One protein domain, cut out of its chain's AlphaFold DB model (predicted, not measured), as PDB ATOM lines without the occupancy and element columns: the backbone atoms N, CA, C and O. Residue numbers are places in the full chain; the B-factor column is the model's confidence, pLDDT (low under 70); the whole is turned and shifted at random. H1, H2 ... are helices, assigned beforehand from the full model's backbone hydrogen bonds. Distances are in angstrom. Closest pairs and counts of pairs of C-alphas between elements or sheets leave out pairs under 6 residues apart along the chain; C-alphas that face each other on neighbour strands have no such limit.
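What this domain is: This is residues 786 to 902 of the 1119 residues of an uncharacterized protein of marine sediment metagenome (UniProt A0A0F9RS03). Two helical hairpins, H1 with H2 and H3 with H4, pack crosswise as two layers, forming a four-helix core. H5 crosses one end of the H3 and H4 hairpin, and beyond that end the small pair H6 and H7 is apart from the core. The printed part has 117 residues with seven named helices, H1 to H7 in order, no named strand, class all helix. It is compact, with a radius of gyration of the C-alphas of 14.9 A and spans of 45 by 37 by 22 A.

Where its parts are: H1, residues 791 to 809, begins at C-alpha 791 (-11.654, 13.179, 50.532) and is 27.1 A long. H2 is residues 816 to 828, 18.6 A; H3 residues 836 to 849, 19.7 A; H4 residues 854 to 871, 25.3 A. H5 is residues 873 to 881, H6 residues 888 to 893, and H7 residues 899 to 902, ending at C-alpha 902 (-2.565, 11.705, 31.272).

How they stand to each other: H3 is the hub, touching H1, H2, H4 and H5. H3 and H4 run opposite ways at a shallow tilt of 14 degrees, closest at the C-alphas of Leu 847 and Phe 857, 7.3 A. H1 touches H3 with residues 792 to 799 alone, at a steep tilt of 48 degrees, closest at the C-alphas of Val 795 and Val 843, 6.5 A. H1 and H2 only just touch, with 3 pairs of C-alphas within 8 A. Every O i to N i+4 pair is within hydrogen-bond range in H1, H2, H3, H4 and H6, 4 of 5 in H5; H7 is too short for one.

The domain as a whole: The C-alphas farthest apart, of Gly 810 and Lys 895, are 45.8 A apart. The printed part has no cut, and no link is long. Mean pLDDT of the printed part is 81.7; residues 786 to 789, 830 and 883 to 902 are under 70.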
ATOM      1  N   THR A 786     -22.144  12.593  57.761       45.34
ATOM      2  CA  THR A 786     -23.186  11.743  57.150       45.34
ATOM      3  C   THR A 786     -22.949  11.453  55.669       45.34
ATOM      4  O   THR A 786     -23.698  10.699  55.055       45.34
ATOM      5  N   SER A 787     -21.902  12.027  55.080       49.19
ATOM      6  CA  SER A 787     -21.431  11.639  53.770       49.19
ATOM      7  C   SER A 787     -19.910  11.744  53.701       49.19
ATOM      8  O   SER A 787     -19.349  12.831  53.855       49.19
ATOM      9  N   LYS A 788     -19.270  10.623  53.363       64.56
ATOM     10  CA  LYS A 788     -17.903  10.487  52.842       64.56
ATOM     11  C   LYS A 788     -17.718  11.272  51.514       64.56
ATOM     12  O   LYS A 788     -17.108  10.771  50.585       64.56
ATOM     13  N   GLN A 789     -18.266  12.480  51.350       65.50
ATOM     14  CA  GLN A 789     -18.238  13.244  50.087       65.50
ATOM     15  C   GLN A 789     -16.934  14.025  49.884       65.50
ATOM     16  O   GLN A 789     -16.542  14.285  48.747       65.50
ATOM     17  N   ASN A 790     -16.241  14.384  50.966       84.88
ATOM     18  CA  ASN A 790     -14.983  15.117  50.901       84.88
ATOM     19  C   ASN A 790     -13.799  14.185  51.225       84.88
ATOM     20  O   ASN A 790     -13.753  13.640  52.328       84.88
ATOM     21  N   PRO A 791     -12.810  14.047  50.317       84.12
ATOM     22  CA  PRO A 791     -11.654  13.179  50.532       84.12
ATOM     23  C   PRO A 791     -10.862  13.519  51.796       84.12
ATOM     24  O   PRO A 791     -10.272  12.632  52.405       84.12
ATOM     25  N   LYS A 792     -10.833  14.798  52.195       88.69
ATOM     26  CA  LYS A 792     -10.125  15.212  53.408       88.69
ATOM     27  C   LYS A 792     -10.806  14.664  54.659       88.69
ATOM     28  O   LYS A 792     -10.122  14.138  55.520       88.69
ATOM     29  N   ASP A 793     -12.129  14.761  54.733       88.50
ATOM     30  CA  ASP A 793     -12.875  14.338  55.920       88.50
ATOM     31  C   ASP A 793     -12.804  12.811  56.092       88.50
ATOM     32  O   ASP A 793     -12.681  12.334  57.211       88.50
ATOM     33  N   PHE A 794     -12.762  12.061  54.983       91.12
ATOM     34  CA  PHE A 794     -12.494  10.618  54.990       91.12
ATOM     35  C   PHE A 794     -11.097  10.276  55.518       91.12
ATOM     36  O   PHE A 794     -10.978   9.498  56.455       91.12
ATOM     37  N   VAL A 795     -10.041  10.886  54.966       92.06
ATOM     38  CA  VAL A 795      -8.660  10.655  55.436       92.06
ATOM     39  C   VAL A 795      -8.507  11.040  56.901       92.06
ATOM     40  O   VAL A 795      -7.829  10.351  57.660       92.06
ATOM     41  N   ASP A 796      -9.136  12.145  57.291       92.69
ATOM     42  CA  ASP A 796      -9.116  12.627  58.659       92.69
ATOM     43  C   ASP A 796      -9.787  11.641  59.614       92.69
ATOM     44  O   ASP A 796      -9.306  11.464  60.730       92.69
ATOM     45  N   GLU A 797     -10.877  11.008  59.189       93.19
ATOM     46  CA  GLU A 797     -11.607  10.038  59.993       93.19
ATOM     47  C   GLU A 797     -10.859   8.707  60.115       93.19
ATOM     48  O   GLU A 797     -10.605   8.273  61.238       93.19
ATOM     49  N   GLU A 798     -10.453   8.105  58.993       95.25
ATOM     50  CA  GLU A 798      -9.803   6.785  58.976       95.25
ATOM     51  C   GLU A 798      -8.437   6.816  59.686       95.25
ATOM     52  O   GLU A 798      -8.138   5.948  60.498       95.25
ATOM     53  N   LEU A 799      -7.621   7.865  59.496       95.31
ATOM     54  CA  LEU A 799      -6.330   7.962  60.198       95.31
ATOM     55  C   LEU A 799      -6.480   8.261  61.696       95.31
ATOM     56  O   LEU A 799      -5.602   7.916  62.488       95.31
ATOM     57  N   MET A 800      -7.563   8.930  62.105       95.00
ATOM     58  CA  MET A 800      -7.858   9.120  63.528       95.00
ATOM     59  C   MET A 800      -8.358   7.827  64.175       95.00
ATOM     60  O   MET A 800      -8.033   7.597  65.340       95.00
ATOM     61  N   ALA A 801      -9.085   6.988  63.431       95.12
ATOM     62  CA  ALA A 801      -9.469   5.647  63.856       95.12
ATOM     63  C   ALA A 801      -8.234   4.747  64.039       95.12
ATOM     64  O   ALA A 801      -8.038   4.208  65.130       95.12
ATOM     65  N   ASP A 802      -7.318   4.731  63.065       94.56
ATOM     66  CA  ASP A 802      -6.045   4.005  63.159       94.56
ATOM     67  C   ASP A 802      -5.212   4.464  64.368       94.56
ATOM     68  O   ASP A 802      -4.667   3.665  65.136       94.56
ATOM     69  N   LYS A 803      -5.106   5.786  64.569       94.94
ATOM     70  CA  LYS A 803      -4.372   6.352  65.705       94.94
ATOM     71  C   LYS A 803      -5.038   5.978  67.031       94.94
ATOM     72  O   LYS A 803      -4.337   5.678  67.997       94.94
ATOM     73  N   TYR A 804      -6.368   6.016  67.095       95.88
ATOM     74  CA  TYR A 804      -7.119   5.606  68.278       95.88
ATOM     75  C   TYR A 804      -6.840   4.139  68.620       95.88
ATOM     76  O   TYR A 804      -6.508   3.842  69.768       95.88
ATOM     77  N   ALA A 805      -6.899   3.248  67.628       95.12
ATOM     78  CA  ALA A 805      -6.593   1.833  67.796       95.12
ATOM     79  C   ALA A 805      -5.153   1.618  68.288       95.12
ATOM     80  O   ALA A 805      -4.929   0.911  69.278       95.12
ATOM     81  N   TYR A 806      -4.179   2.321  67.702       94.69
ATOM     82  CA  TYR A 806      -2.789   2.268  68.157       94.69
ATOM     83  C   TYR A 806      -2.614   2.772  69.595       94.69
ATOM     84  O   TYR A 806      -1.948   2.120  70.394       94.69
ATOM     85  N   ASP A 807      -3.218   3.906  69.966       94.44
ATOM     86  CA  ASP A 807      -3.111   4.456  71.327       94.44
ATOM     87  C   ASP A 807      -3.678   3.482  72.383       94.44
ATOM     88  O   ASP A 807      -3.258   3.503  73.544       94.44
ATOM     89  N   LYS A 808      -4.633   2.625  71.993       95.56
ATOM     90  CA  LYS A 808      -5.249   1.609  72.856       95.56
ATOM     91  C   LYS A 808      -4.425   0.333  72.969       95.56
ATOM     92  O   LYS A 808      -4.289  -0.200  74.069       95.56
ATOM     93  N   ILE A 809      -3.879  -0.144  71.855       94.19
ATOM     94  CA  ILE A 809      -3.243  -1.466  71.751       94.19
ATOM     95  C   ILE A 809      -1.716  -1.380  71.887       94.19
ATOM     96  O   ILE A 809      -1.050  -2.348  72.266       94.19
ATOM     97  N   GLY A 810      -1.143  -0.204  71.636       93.94
ATOM     98  CA  GLY A 810       0.281   0.101  71.768       93.94
ATOM     99  C   GLY A 810       1.168  -0.467  70.660       93.94
ATOM    100  O   GLY A 810       2.388  -0.405  70.786       93.94
ATOM    101  N   HIS A 811       0.580  -1.052  69.616       88.75
ATOM    102  CA  HIS A 811       1.270  -1.547  68.427       88.75
ATOM    103  C   HIS A 811       0.286  -1.678  67.257       88.75
ATOM    104  O   HIS A 811      -0.926  -1.707  67.467       88.75
ATOM    105  N   PHE A 812       0.829  -1.745  66.042       86.69
ATOM    106  CA  PHE A 812       0.101  -2.141  64.837       86.69
ATOM    107  C   PHE A 812       0.211  -3.653  64.633       86.69
ATOM    108  O   PHE A 812       1.157  -4.273  65.129       86.69
ATOM    109  N   ASP A 813      -0.726  -4.233  63.893       80.38
ATOM    110  CA  ASP A 813      -0.536  -5.562  63.321       80.38
ATOM    111  C   ASP A 813       0.476  -5.531  62.159       80.38
ATOM    112  O   ASP A 813       0.895  -4.471  61.676       80.38
ATOM    113  N   ASP A 814       0.924  -6.715  61.733       74.00
ATOM    114  CA  ASP A 814       1.917  -6.861  60.660       74.00
ATOM    115  C   ASP A 814       1.399  -6.340  59.297       74.00
ATOM    116  O   ASP A 814       2.200  -6.076  58.394       74.00
ATOM    117  N   ASP A 815       0.083  -6.143  59.160       73.88
ATOM    118  CA  ASP A 815      -0.606  -5.778  57.919       73.88
ATOM    119  C   ASP A 815      -0.993  -4.294  57.836       73.88
ATOM    120  O   ASP A 815      -1.626  -3.872  56.873       73.88
ATOM    121  N   TYR A 816      -0.532  -3.438  58.748       83.19
ATOM    122  CA  TYR A 816      -0.908  -2.019  58.758       83.19
ATOM    123  C   TYR A 816      -0.573  -1.229  57.471       83.19
ATOM    124  O   TYR A 816      -1.232  -0.244  57.120       83.19
ATOM    125  N   GLY A 817       0.414  -1.681  56.688       85.31
ATOM    126  CA  GLY A 817       0.659  -1.147  55.341       85.31
ATOM    127  C   GLY A 817      -0.551  -1.286  54.401       85.31
ATOM    128  O   GLY A 817      -0.715  -0.484  53.480       85.31
ATOM    129  N   TYR A 818      -1.420  -2.262  54.653       85.12
ATOM    130  CA  TYR A 818      -2.676  -2.476  53.949       85.12
ATOM    131  C   TYR A 818      -3.708  -1.386  54.263       85.12
ATOM    132  O   TYR A 818      -4.326  -0.887  53.329       85.12
ATOM    133  N   HIS A 819      -3.825  -0.926  55.517       88.75
ATOM    134  CA  HIS A 819      -4.757   0.147  55.909       88.75
ATOM    135  C   HIS A 819      -4.411   1.473  55.226       88.75
ATOM    136  O   HIS A 819      -5.226   2.046  54.498       88.75
ATOM    137  N   ILE A 820      -3.155   1.926  55.353       89.88
ATOM    138  CA  ILE A 820      -2.700   3.147  54.667       89.88
ATOM    139  C   ILE A 820      -2.807   2.983  53.143       89.88
ATOM    140  O   ILE A 820      -3.219   3.912  52.442       89.88
ATOM    141  N   GLY A 821      -2.469   1.800  52.618       89.06
ATOM    142  CA  GLY A 821      -2.620   1.468  51.202       89.06
ATOM    143  C   GLY A 821      -4.070   1.555  50.721       89.06
ATOM    144  O   GLY A 821      -4.311   2.111  49.649       89.06
ATOM    145  N   GLY A 822      -5.022   1.077  51.524       88.56
ATOM    146  CA  GLY A 822      -6.464   1.141  51.286       88.56
ATOM    147  C   GLY A 822      -6.979   2.577  51.250       88.56
ATOM    148  O   GLY A 822      -7.618   2.965  50.275       88.56
ATOM    149  N   ILE A 823      -6.586   3.417  52.216       90.94
ATOM    150  CA  ILE A 823      -6.930   4.851  52.218       90.94
ATOM    151  C   ILE A 823      -6.427   5.521  50.930       90.94
ATOM    152  O   ILE A 823      -7.168   6.240  50.259       90.94
ATOM    153  N   ILE A 824      -5.175   5.270  50.528       90.00
ATOM    154  CA  ILE A 824      -4.611   5.824  49.286       90.00
ATOM    155  C   ILE A 824      -5.332   5.265  48.050       90.00
ATOM    156  O   ILE A 824      -5.553   5.994  47.076       90.00
ATOM    157  N   TYR A 825      -5.710   3.990  48.063       88.50
ATOM    158  CA  TYR A 825      -6.468   3.366  46.985       88.50
ATOM    159  C   TYR A 825      -7.840   4.026  46.817       88.50
ATOM    160  O   TYR A 825      -8.173   4.453  45.711       88.50
ATOM    161  N   ASP A 826      -8.594   4.219  47.897       83.50
ATOM    162  CA  ASP A 826      -9.904   4.876  47.861       83.50
ATOM    163  C   ASP A 826      -9.805   6.334  47.423       83.50
ATOM    164  O   ASP A 826     -10.621   6.821  46.630       83.50
ATOM    165  N   LEU A 827      -8.746   7.022  47.857       85.38
ATOM    166  CA  LEU A 827      -8.446   8.361  47.382       85.38
ATOM    167  C   LEU A 827      -8.184   8.395  45.878       85.38
ATOM    168  O   LEU A 827      -8.589   9.356  45.236       85.38
ATOM    169  N   THR A 828      -7.501   7.401  45.308       83.00
ATOM    170  CA  THR A 828      -7.013   7.451  43.917       83.00
ATOM    171  C   THR A 828      -7.927   6.787  42.895       83.00
ATOM    172  O   THR A 828      -8.056   7.289  41.776       83.00
ATOM    173  N   ARG A 829      -8.554   5.667  43.252       74.44
ATOM    174  CA  ARG A 829      -9.372   4.824  42.369       74.44
ATOM    175  C   ARG A 829     -10.807   4.643  42.854       74.44
ATOM    176  O   ARG A 829     -11.665   4.352  42.026       74.44
ATOM    177  N   GLY A 830     -11.054   4.842  44.147       69.81
ATOM    178  CA  GLY A 830     -12.387   4.808  44.739       69.81
ATOM    179  C   GLY A 830     -13.178   6.099  44.507       69.81
ATOM    180  O   GLY A 830     -13.097   6.747  43.459       69.81
ATOM    181  N   SER A 831     -13.953   6.486  45.517       71.38
ATOM    182  CA  SER A 831     -14.956   7.557  45.452       71.38
ATOM    183  C   SER A 831     -14.394   8.961  45.185       71.38
ATOM    184  O   SER A 831     -15.150   9.856  44.814       71.38
ATOM    185  N   TYR A 832     -13.082   9.175  45.347       78.62
ATOM    186  CA  TYR A 832     -12.486  10.520  45.366       78.62
ATOM    187  C   TYR A 832     -11.612  10.878  44.163       78.62
ATOM    188  O   TYR A 832     -11.433  12.064  43.878       78.62
ATOM    189  N   ARG A 833     -11.068   9.878  43.455       80.94
ATOM    190  CA  ARG A 833     -10.318  10.029  42.189       80.94
ATOM    191  C   ARG A 833      -9.191  11.081  42.202       80.94
ATOM    192  O   ARG A 833      -8.882  11.700  41.178       80.94
ATOM    193  N   LEU A 834      -8.555  11.294  43.352       84.06
ATOM    194  CA  LEU A 834      -7.375  12.135  43.499       84.06
ATOM    195  C   LEU A 834      -6.199  11.570  42.699       84.06
ATOM    196  O   LEU A 834      -5.983  10.369  42.579       84.06
ATOM    197  N   ASN A 835      -5.362  12.475  42.206       87.50
ATOM    198  CA  ASN A 835      -4.024  12.117  41.760       87.50
ATOM    199  C   ASN A 835      -3.259  11.366  42.879       87.50
ATOM    200  O   ASN A 835      -3.258  11.866  44.004       87.50
ATOM    201  N   PRO A 836      -2.518  10.281  42.568       84.38
ATOM    202  CA  PRO A 836      -1.692   9.548  43.531       84.38
ATOM    203  C   PRO A 836      -0.768  10.410  44.389       84.38
ATOM    204  O   PRO A 836      -0.711  10.216  45.594       84.38
ATOM    205  N   VAL A 837      -0.099  11.411  43.814       89.31
ATOM    206  CA  VAL A 837       0.799  12.287  44.586       89.31
ATOM    207  C   VAL A 837       0.012  13.150  45.570       89.31
ATOM    208  O   VAL A 837       0.373  13.234  46.736       89.31
ATOM    209  N   LYS A 838      -1.104  13.741  45.138       89.31
ATOM    210  CA  LYS A 838      -1.988  14.524  46.005       89.31
ATOM    211  C   LYS A 838      -2.644  13.657  47.081       89.31
ATOM    212  O   LYS A 838      -2.813  14.139  48.195       89.31
ATOM    213  N   ALA A 839      -3.002  12.413  46.771       90.50
ATOM    214  CA  ALA A 839      -3.501  11.450  47.750       90.50
ATOM    215  C   ALA A 839      -2.432  11.157  48.816       90.50
ATOM    216  O   ALA A 839      -2.698  11.322  50.003       90.50
ATOM    217  N   MET A 840      -1.202  10.858  48.387       92.69
ATOM    218  CA  MET A 840      -0.050  10.652  49.272       92.69
ATOM    219  C   MET A 840       0.254  11.882  50.133       92.69
ATOM    220  O   MET A 840       0.397  11.761  51.344       92.69
ATOM    221  N   ASP A 841       0.286  13.080  49.545       92.44
ATOM    222  CA  ASP A 841       0.527  14.328  50.278       92.44
ATOM    223  C   ASP A 841      -0.608  14.636  51.272       92.44
ATOM    224  O   ASP A 841      -0.350  15.169  52.350       92.44
ATOM    225  N   THR A 842      -1.856  14.279  50.938       92.94
ATOM    226  CA  THR A 842      -3.014  14.434  51.837       92.94
ATOM    227  C   THR A 842      -2.885  13.507  53.043       92.94
ATOM    228  O   THR A 842      -2.974  13.977  54.176       92.94
ATOM    229  N   VAL A 843      -2.595  12.222  52.813       94.81
ATOM    230  CA  VAL A 843      -2.361  11.235  53.879       94.81
ATOM    231  C   VAL A 843      -1.175  11.657  54.745       94.81
ATOM    232  O   VAL A 843      -1.301  11.736  55.962       94.81
ATOM    233  N   ARG A 844      -0.046  12.037  54.137       96.12
ATOM    234  CA  ARG A 844       1.138  12.514  54.861       96.12
ATOM    235  C   ARG A 844       0.849  13.740  55.718       96.12
ATOM    236  O   ARG A 844       1.235  13.769  56.883       96.12
ATOM    237  N   GLY A 845       0.206  14.755  55.141       94.50
ATOM    238  CA  GLY A 845      -0.127  15.984  55.853       94.50
ATOM    239  C   GLY A 845      -1.010  15.701  57.062       94.50
ATOM    240  O   GLY A 845      -0.794  16.283  58.123       94.50
ATOM    241  N   LYS A 846      -1.942  14.748  56.934       95.69
ATOM    242  CA  LYS A 846      -2.792  14.356  58.053       95.69
ATOM    243  C   LYS A 846      -2.057  13.525  59.103       95.69
ATOM    244  O   LYS A 846      -2.236  13.801  60.283       95.69
ATOM    245  N   LEU A 847      -1.176  12.599  58.711       95.19
ATOM    246  CA  LEU A 847      -0.288  11.886  59.643       95.19
ATOM    247  C   LEU A 847       0.550  12.865  60.489       95.19
ATOM    248  O   LEU A 847       0.695  12.681  61.698       95.19
ATOM    249  N   GLU A 848       1.071  13.929  59.869       95.06
ATOM    250  CA  GLU A 848       1.802  15.003  60.560       95.06
ATOM    251  C   GLU A 848       0.880  15.805  61.498       95.06
ATOM    252  O   GLU A 848       1.250  16.070  62.642       95.06
ATOM    253  N   GLU A 849      -0.332  16.148  61.052       94.62
ATOM    254  CA  GLU A 849      -1.318  16.907  61.835       94.62
ATOM    255  C   GLU A 849      -1.789  16.159  63.092       94.62
ATOM    256  O   GLU A 849      -1.879  16.760  64.162       94.62
ATOM    257  N   ILE A 850      -2.057  14.853  62.991       93.38
ATOM    258  CA  ILE A 850      -2.537  14.039  64.122       93.38
ATOM    259  C   ILE A 850      -1.407  13.566  65.045       93.38
ATOM    260  O   ILE A 850      -1.667  12.839  66.006       93.38
ATOM    261  N   ASN A 851      -0.160  13.975  64.769       95.06
ATOM    262  CA  ASN A 851       1.042  13.494  65.448       95.06
ATOM    263  C   ASN A 851       1.063  11.955  65.502       95.06
ATOM    264  O   ASN A 851       1.134  11.355  66.580       95.06
ATOM    265  N   ALA A 852       0.914  11.335  64.327       93.38
ATOM    266  CA  ALA A 852       0.849   9.890  64.176       93.38
ATOM    267  C   ALA A 852       2.116   9.201  64.727       93.38
ATOM    268  O   ALA A 852       3.217   9.758  64.621       93.38
ATOM    269  N   PRO A 853       1.994   7.995  65.310       92.25
ATOM    270  CA  PRO A 853       3.139   7.216  65.768       92.25
ATOM    271  C   PRO A 853       4.143   6.923  64.630       92.25
ATOM    272  O   PRO A 853       3.752   6.831  63.459       92.25
ATOM    273  N   PRO A 854       5.449   6.774  64.942       93.19
ATOM    274  CA  PRO A 854       6.507   6.545  63.947       93.19
ATOM    275  C   PRO A 854       6.261   5.370  62.990       93.19
ATOM    276  O   PRO A 854       6.721   5.380  61.847       93.19
ATOM    277  N   GLU A 855       5.537   4.354  63.436       91.31
ATOM    278  CA  GLU A 855       5.202   3.157  62.678       91.31
ATOM    279  C   GLU A 855       4.226   3.471  61.531       91.31
ATOM    280  O   GLU A 855       4.442   2.980  60.423       91.31
ATOM    281  N   MET A 856       3.266   4.394  61.712       91.62
ATOM    282  CA  MET A 856       2.406   4.856  60.605       91.62
ATOM    283  C   MET A 856       3.214   5.583  59.537       91.62
ATOM    284  O   MET A 856       3.028   5.370  58.340       91.62
ATOM    285  N   PHE A 857       4.170   6.414  59.961       93.94
ATOM    286  CA  PHE A 857       5.093   7.063  59.033       93.94
ATOM    287  C   PHE A 857       5.976   6.056  58.303       93.94
ATOM    288  O   PHE A 857       6.293   6.264  57.133       93.94
ATOM    289  N   THR A 858       6.362   4.966  58.965       93.38
ATOM    290  CA  THR A 858       7.158   3.895  58.357       93.38
ATOM    291  C   THR A 858       6.356   3.162  57.281       93.38
ATOM    292  O   THR A 858       6.849   3.023  56.162       93.38
ATOM    293  N   ALA A 859       5.107   2.784  57.568       90.62
ATOM    294  CA  ALA A 859       4.199   2.169  56.598       90.62
ATOM    295  C   ALA A 859       3.913   3.103  55.405       90.62
ATOM    296  O   ALA A 859       4.096   2.714  54.250       90.62
ATOM    297  N   TYR A 860       3.598   4.377  55.668       94.62
ATOM    298  CA  TYR A 860       3.463   5.399  54.625       94.62
ATOM    299  C   TYR A 860       4.724   5.497  53.751       94.62
ATOM    300  O   TYR A 860       4.632   5.551  52.525       94.62
ATOM    301  N   LYS A 861       5.918   5.496  54.359       94.19
ATOM    302  CA  LYS A 861       7.192   5.587  53.632       94.19
ATOM    303  C   LYS A 861       7.459   4.374  52.755       94.19
ATOM    304  O   LYS A 861       7.978   4.555  51.661       94.19
ATOM    305  N   GLN A 862       7.093   3.172  53.189       92.75
ATOM    306  CA  GLN A 862       7.216   1.966  52.367       92.75
ATOM    307  C   GLN A 862       6.325   2.049  51.122       92.75
ATOM    308  O   GLN A 862       6.790   1.763  50.016       92.75
ATOM    309  N   ILE A 863       5.082   2.514  51.280       90.75
ATOM    310  CA  ILE A 863       4.152   2.727  50.160       90.75
ATOM    311  C   ILE A 863       4.673   3.831  49.232       90.75
ATOM    312  O   ILE A 863       4.668   3.663  48.014       90.75
ATOM    313  N   GLU A 864       5.188   4.933  49.788       92.94
ATOM    314  CA  GLU A 864       5.806   6.021  49.023       92.94
ATOM    315  C   GLU A 864       7.020   5.539  48.228       92.94
ATOM    316  O   GLU A 864       7.125   5.831  47.040       92.94
ATOM    317  N   SER A 865       7.916   4.771  48.848       90.06
ATOM    318  CA  SER A 865       9.088   4.197  48.187       90.06
ATOM    319  C   SER A 865       8.702   3.257  47.052       90.06
ATOM    320  O   SER A 865       9.274   3.373  45.974       90.06
ATOM    321  N   LYS A 866       7.704   2.391  47.255       86.56
ATOM    322  CA  LYS A 866       7.197   1.499  46.205       86.56
ATOM    323  C   LYS A 866       6.568   2.281  45.051       86.56
ATOM    324  O   LYS A 866       6.863   2.017  43.893       86.56
ATOM    325  N   ALA A 867       5.767   3.301  45.354       82.38
ATOM    326  CA  ALA A 867       5.180   4.163  44.332       82.38
ATOM    327  C   ALA A 867       6.252   4.933  43.534       82.38
ATOM    328  O   ALA A 867       6.121   5.101  42.319       82.38
ATOM    329  N   ILE A 868       7.333   5.365  44.196       86.81
ATOM    330  CA  ILE A 868       8.510   5.968  43.554       86.81
ATOM    331  C   ILE A 868       9.254   4.947  42.689       86.81
ATOM    332  O   ILE A 868       9.669   5.299  41.590       86.81
ATOM    333  N   GLU A 869       9.427   3.710  43.153       84.56
ATOM    334  CA  GLU A 869      10.075   2.631  42.398       84.56
ATOM    335  C   GLU A 869       9.299   2.307  41.114       84.56
ATOM    336  O   GLU A 869       9.879   2.316  40.029       84.56
ATOM    337  N   ASP A 870       7.978   2.145  41.223       76.00
ATOM    338  CA  ASP A 870       7.090   1.837  40.098       76.00
ATOM    339  C   ASP A 870       7.020   2.984  39.071       76.00
ATOM    340  O   ASP A 870       6.823   2.758  37.872       76.00
ATOM    341  N   THR A 871       7.176   4.234  39.523       76.50
ATOM    342  CA  THR A 871       7.042   5.433  38.674       76.50
ATOM    343  C   THR A 871       8.389   5.963  38.160       76.50
ATOM    344  O   THR A 871       8.441   6.587  37.098       76.50
ATOM    345  N   GLY A 872       9.479   5.714  38.888       87.50
ATOM    346  CA  GLY A 872      10.788   6.354  38.742       87.50
ATOM    347  C   GLY A 872      10.883   7.702  39.479       87.50
ATOM    348  O   GLY A 872       9.987   8.539  39.384       87.50
ATOM    349  N   THR A 873      12.001   7.953  40.175       82.00
ATOM    350  CA  THR A 873      12.222   9.148  41.024       82.00
ATOM    351  C   THR A 873      12.041  10.475  40.287       82.00
ATOM    352  O   THR A 873      11.360  11.369  40.788       82.00
ATOM    353  N   ASP A 874      12.607  10.600  39.085       76.06
ATOM    354  CA  ASP A 874      12.525  11.835  38.297       76.06
ATOM    355  C   ASP A 874      11.088  12.129  37.851       76.06
ATOM    356  O   ASP A 874      10.654  13.283  37.857       76.06
ATOM    357  N   GLU A 875      10.333  11.087  37.495       72.56
ATOM    358  CA  GLU A 875       8.937  11.224  37.097       72.56
ATOM    359  C   GLU A 875       8.057  11.505  38.317       72.56
ATOM    360  O   GLU A 875       7.221  12.399  38.258       72.56
ATOM    361  N   TRP A 876       8.298  10.864  39.461       77.69
ATOM    362  CA  TRP A 876       7.602  11.161  40.718       77.69
ATOM    363  C   TRP A 876       7.777  12.623  41.164       77.69
ATOM    364  O   TRP A 876       6.805  13.321  41.473       77.69
ATOM    365  N   ASP A 877       9.008  13.139  41.120       79.19
ATOM    366  CA  ASP A 877       9.304  14.546  41.411       79.19
ATOM    367  C   ASP A 877       8.706  15.503  40.376       79.19
ATOM    368  O   ASP A 877       8.394  16.660  40.686       79.19
ATOM    369  N   ARG A 878       8.534  15.037  39.137       75.75
ATOM    370  CA  ARG A 878       7.834  15.777  38.092       75.75
ATOM    371  C   ARG A 878       6.332  15.816  38.360       75.75
ATOM    372  O   ARG A 878       5.761  16.903  38.315       75.75
ATOM    373  N   LEU A 879       5.713  14.688  38.717       73.06
ATOM    374  CA  LEU A 879       4.299  14.592  39.097       73.06
ATOM    375  C   LEU A 879       3.968  15.549  40.255       73.06
ATOM    376  O   LEU A 879       2.955  16.240  40.193       73.06
ATOM    377  N   ARG A 880       4.865  15.692  41.243       75.50
ATOM    378  CA  ARG A 880       4.755  16.688  42.333       75.50
ATOM    379  C   ARG A 880       4.716  18.144  41.869       75.50
ATOM    380  O   ARG A 880       4.131  18.991  42.539       75.50
ATOM    381  N   LYS A 881       5.373  18.465  40.754       76.62
ATOM    382  CA  LYS A 881       5.539  19.845  40.262       76.62
ATOM    383  C   LYS A 881       4.509  20.231  39.200       76.62
ATOM    384  O   LYS A 881       4.356  21.421  38.916       76.62
ATOM    385  N   ILE A 882       3.813  19.261  38.606       72.06
ATOM    386  CA  ILE A 882       2.847  19.513  37.536       72.06
ATOM    387  C   ILE A 882       1.578  20.138  38.120       72.06
ATOM    388  O   ILE A 882       0.795  19.508  38.829       72.06
ATOM    389  N   LYS A 883       1.340  21.408  37.775       66.44
ATOM    390  CA  LYS A 883       0.054  22.063  38.024       66.44
ATOM    391  C   LYS A 883      -0.965  21.538  37.023       66.44
ATOM    392  O   LYS A 883      -0.970  21.959  35.870       66.44
ATOM    393  N   ILE A 884      -1.847  20.653  37.470       64.06
ATOM    394  CA  ILE A 884      -2.978  20.211  36.654       64.06
ATOM    395  C   ILE A 884      -4.015  21.339  36.605       64.06
ATOM    396  O   ILE A 884      -4.498  21.767  37.658       64.06
ATOM    397  N   PRO A 885      -4.384  21.837  35.412       68.06
ATOM    398  CA  PRO A 885      -5.467  22.803  35.288       68.06
ATOM    399  C   PRO A 885      -6.774  22.216  35.833       68.06
ATOM    400  O   PRO A 885      -7.081  21.049  35.585       68.06
ATOM    401  N   LYS A 886      -7.564  23.024  36.551       53.53
ATOM    402  CA  LYS A 886      -8.850  22.595  37.127       53.53
ATOM    403  C   LYS A 886      -9.724  21.905  36.058       53.53
ATOM    404  O   LYS A 886      -9.904  22.440  34.961       53.53
ATOM    405  N   GLY A 887     -10.210  20.700  36.359       56.72
ATOM    406  CA  GLY A 887     -11.037  19.878  35.465       56.72
ATOM    407  C   GLY A 887     -10.297  19.141  34.339       56.72
ATOM    408  O   GLY A 887     -10.922  18.402  33.588       56.72
ATOM    409  N   ALA A 888      -8.984  19.334  34.153       65.56
ATOM    410  CA  ALA A 888      -8.255  18.688  33.053       65.56
ATOM    411  C   ALA A 888      -8.062  17.184  33.265       65.56
ATOM    412  O   ALA A 888      -8.120  16.434  32.294       65.56
ATOM    413  N   TRP A 889      -7.855  16.764  34.514       64.94
ATOM    414  CA  TRP A 889      -7.771  15.350  34.865       64.94
ATOM    415  C   TRP A 889      -9.130  14.660  34.743       64.94
ATOM    416  O   TRP A 889      -9.220  13.637  34.075       64.94
ATOM    417  N   ASP A 890     -10.187  15.270  35.279       58.44
ATOM    418  CA  ASP A 890     -11.548  14.720  35.227       58.44
ATOM    419  C   ASP A 890     -11.968  14.407  33.778       58.44
ATOM    420  O   ASP A 890     -12.440  13.313  33.482       58.44
ATOM    421  N   ARG A 891     -11.643  15.308  32.837       64.88
ATOM    422  CA  ARG A 891     -11.865  15.120  31.390       64.88
ATOM    423  C   ARG A 891     -11.017  14.027  30.737       64.88
ATOM    424  O   ARG A 891     -11.412  13.496  29.704       64.88
ATOM    425  N   ALA A 892      -9.823  13.749  31.249       57.62
ATOM    426  CA  ALA A 892      -8.960  12.700  30.711       57.62
ATOM    427  C   ALA A 892      -9.345  11.325  31.263       57.62
ATOM    428  O   ALA A 892      -9.381  10.350  30.517       57.62
ATOM    429  N   ASN A 893      -9.708  11.268  32.540       49.38
ATOM    430  CA  ASN A 893     -10.179  10.055  33.190       49.38
ATOM    431  C   ASN A 893     -11.538   9.593  32.646       49.38
ATOM    432  O   ASN A 893     -11.727   8.402  32.429       49.38
ATOM    433  N   ALA A 894     -12.448  10.523  32.325       56.06
ATOM    434  CA  ALA A 894     -13.698  10.212  31.618       56.06
ATOM    435  C   ALA A 894     -13.464   9.477  30.280       56.06
ATOM    436  O   ALA A 894     -14.333   8.769  29.788       56.06
ATOM    437  N   LYS A 895     -12.252   9.582  29.720       52.22
ATOM    438  CA  LYS A 895     -11.826   8.912  28.485       52.22
ATOM    439  C   LYS A 895     -11.050   7.613  28.734       52.22
ATOM    440  O   LYS A 895     -10.397   7.114  27.821       52.22
ATOM    441  N   GLY A 896     -11.060   7.096  29.964       52.34
ATOM    442  CA  GLY A 896     -10.327   5.891  30.363       52.34
ATOM    443  C   GLY A 896      -8.804   6.056  30.368       52.34
ATOM    444  O   GLY A 896      -8.079   5.064  30.372       52.34
ATOM    445  N   ILE A 897      -8.297   7.294  30.333       53.06
ATOM    446  CA  ILE A 897      -6.856   7.557  30.349       53.06
ATOM    447  C   ILE A 897      -6.371   7.416  31.788       53.06
ATOM    448  O   ILE A 897      -6.827   8.147  32.667       53.06
ATOM    449  N   SER A 898      -5.424   6.506  32.026       59.84
ATOM    450  CA  SER A 898      -4.820   6.356  33.349       59.84
ATOM    451  C   SER A 898      -4.157   7.668  33.786       59.84
ATOM    452  O   SER A 898      -3.648   8.432  32.961       59.84
ATOM    453  N   TYR A 899      -4.131   7.943  35.090       57.34
ATOM    454  CA  TYR A 899      -3.535   9.180  35.601       57.34
ATOM    455  C   TYR A 899      -2.080   9.346  35.157       57.34
ATOM    456  O   TYR A 899      -1.653  10.432  34.762       57.34
ATOM    457  N   ILE A 900      -1.337   8.241  35.163       53.81
ATOM    458  CA  ILE A 900       0.057   8.190  34.731       53.81
ATOM    459  C   ILE A 900       0.167   8.581  33.252       53.81
ATOM    460  O   ILE A 900       0.999   9.416  32.901       53.81
ATOM    461  N   ASP A 901      -0.705   8.065  32.385       61.31
ATOM    462  CA  ASP A 901      -0.673   8.374  30.951       61.31
ATOM    463  C   ASP A 901      -1.139   9.801  30.639       61.31
ATOM    464  O   ASP A 901      -0.562  10.474  29.780       61.31
ATOM    465  N   PHE A 902      -2.125  10.314  31.379       68.75
ATOM    466  CA  PHE A 902      -2.565  11.705  31.272       68.75
ATOM    467  C   PHE A 902      -1.441  12.677  31.632       68.75
ATOM    468  O   PHE A 902      -1.181  13.637  30.897       68.75
TER     469      PHE A 902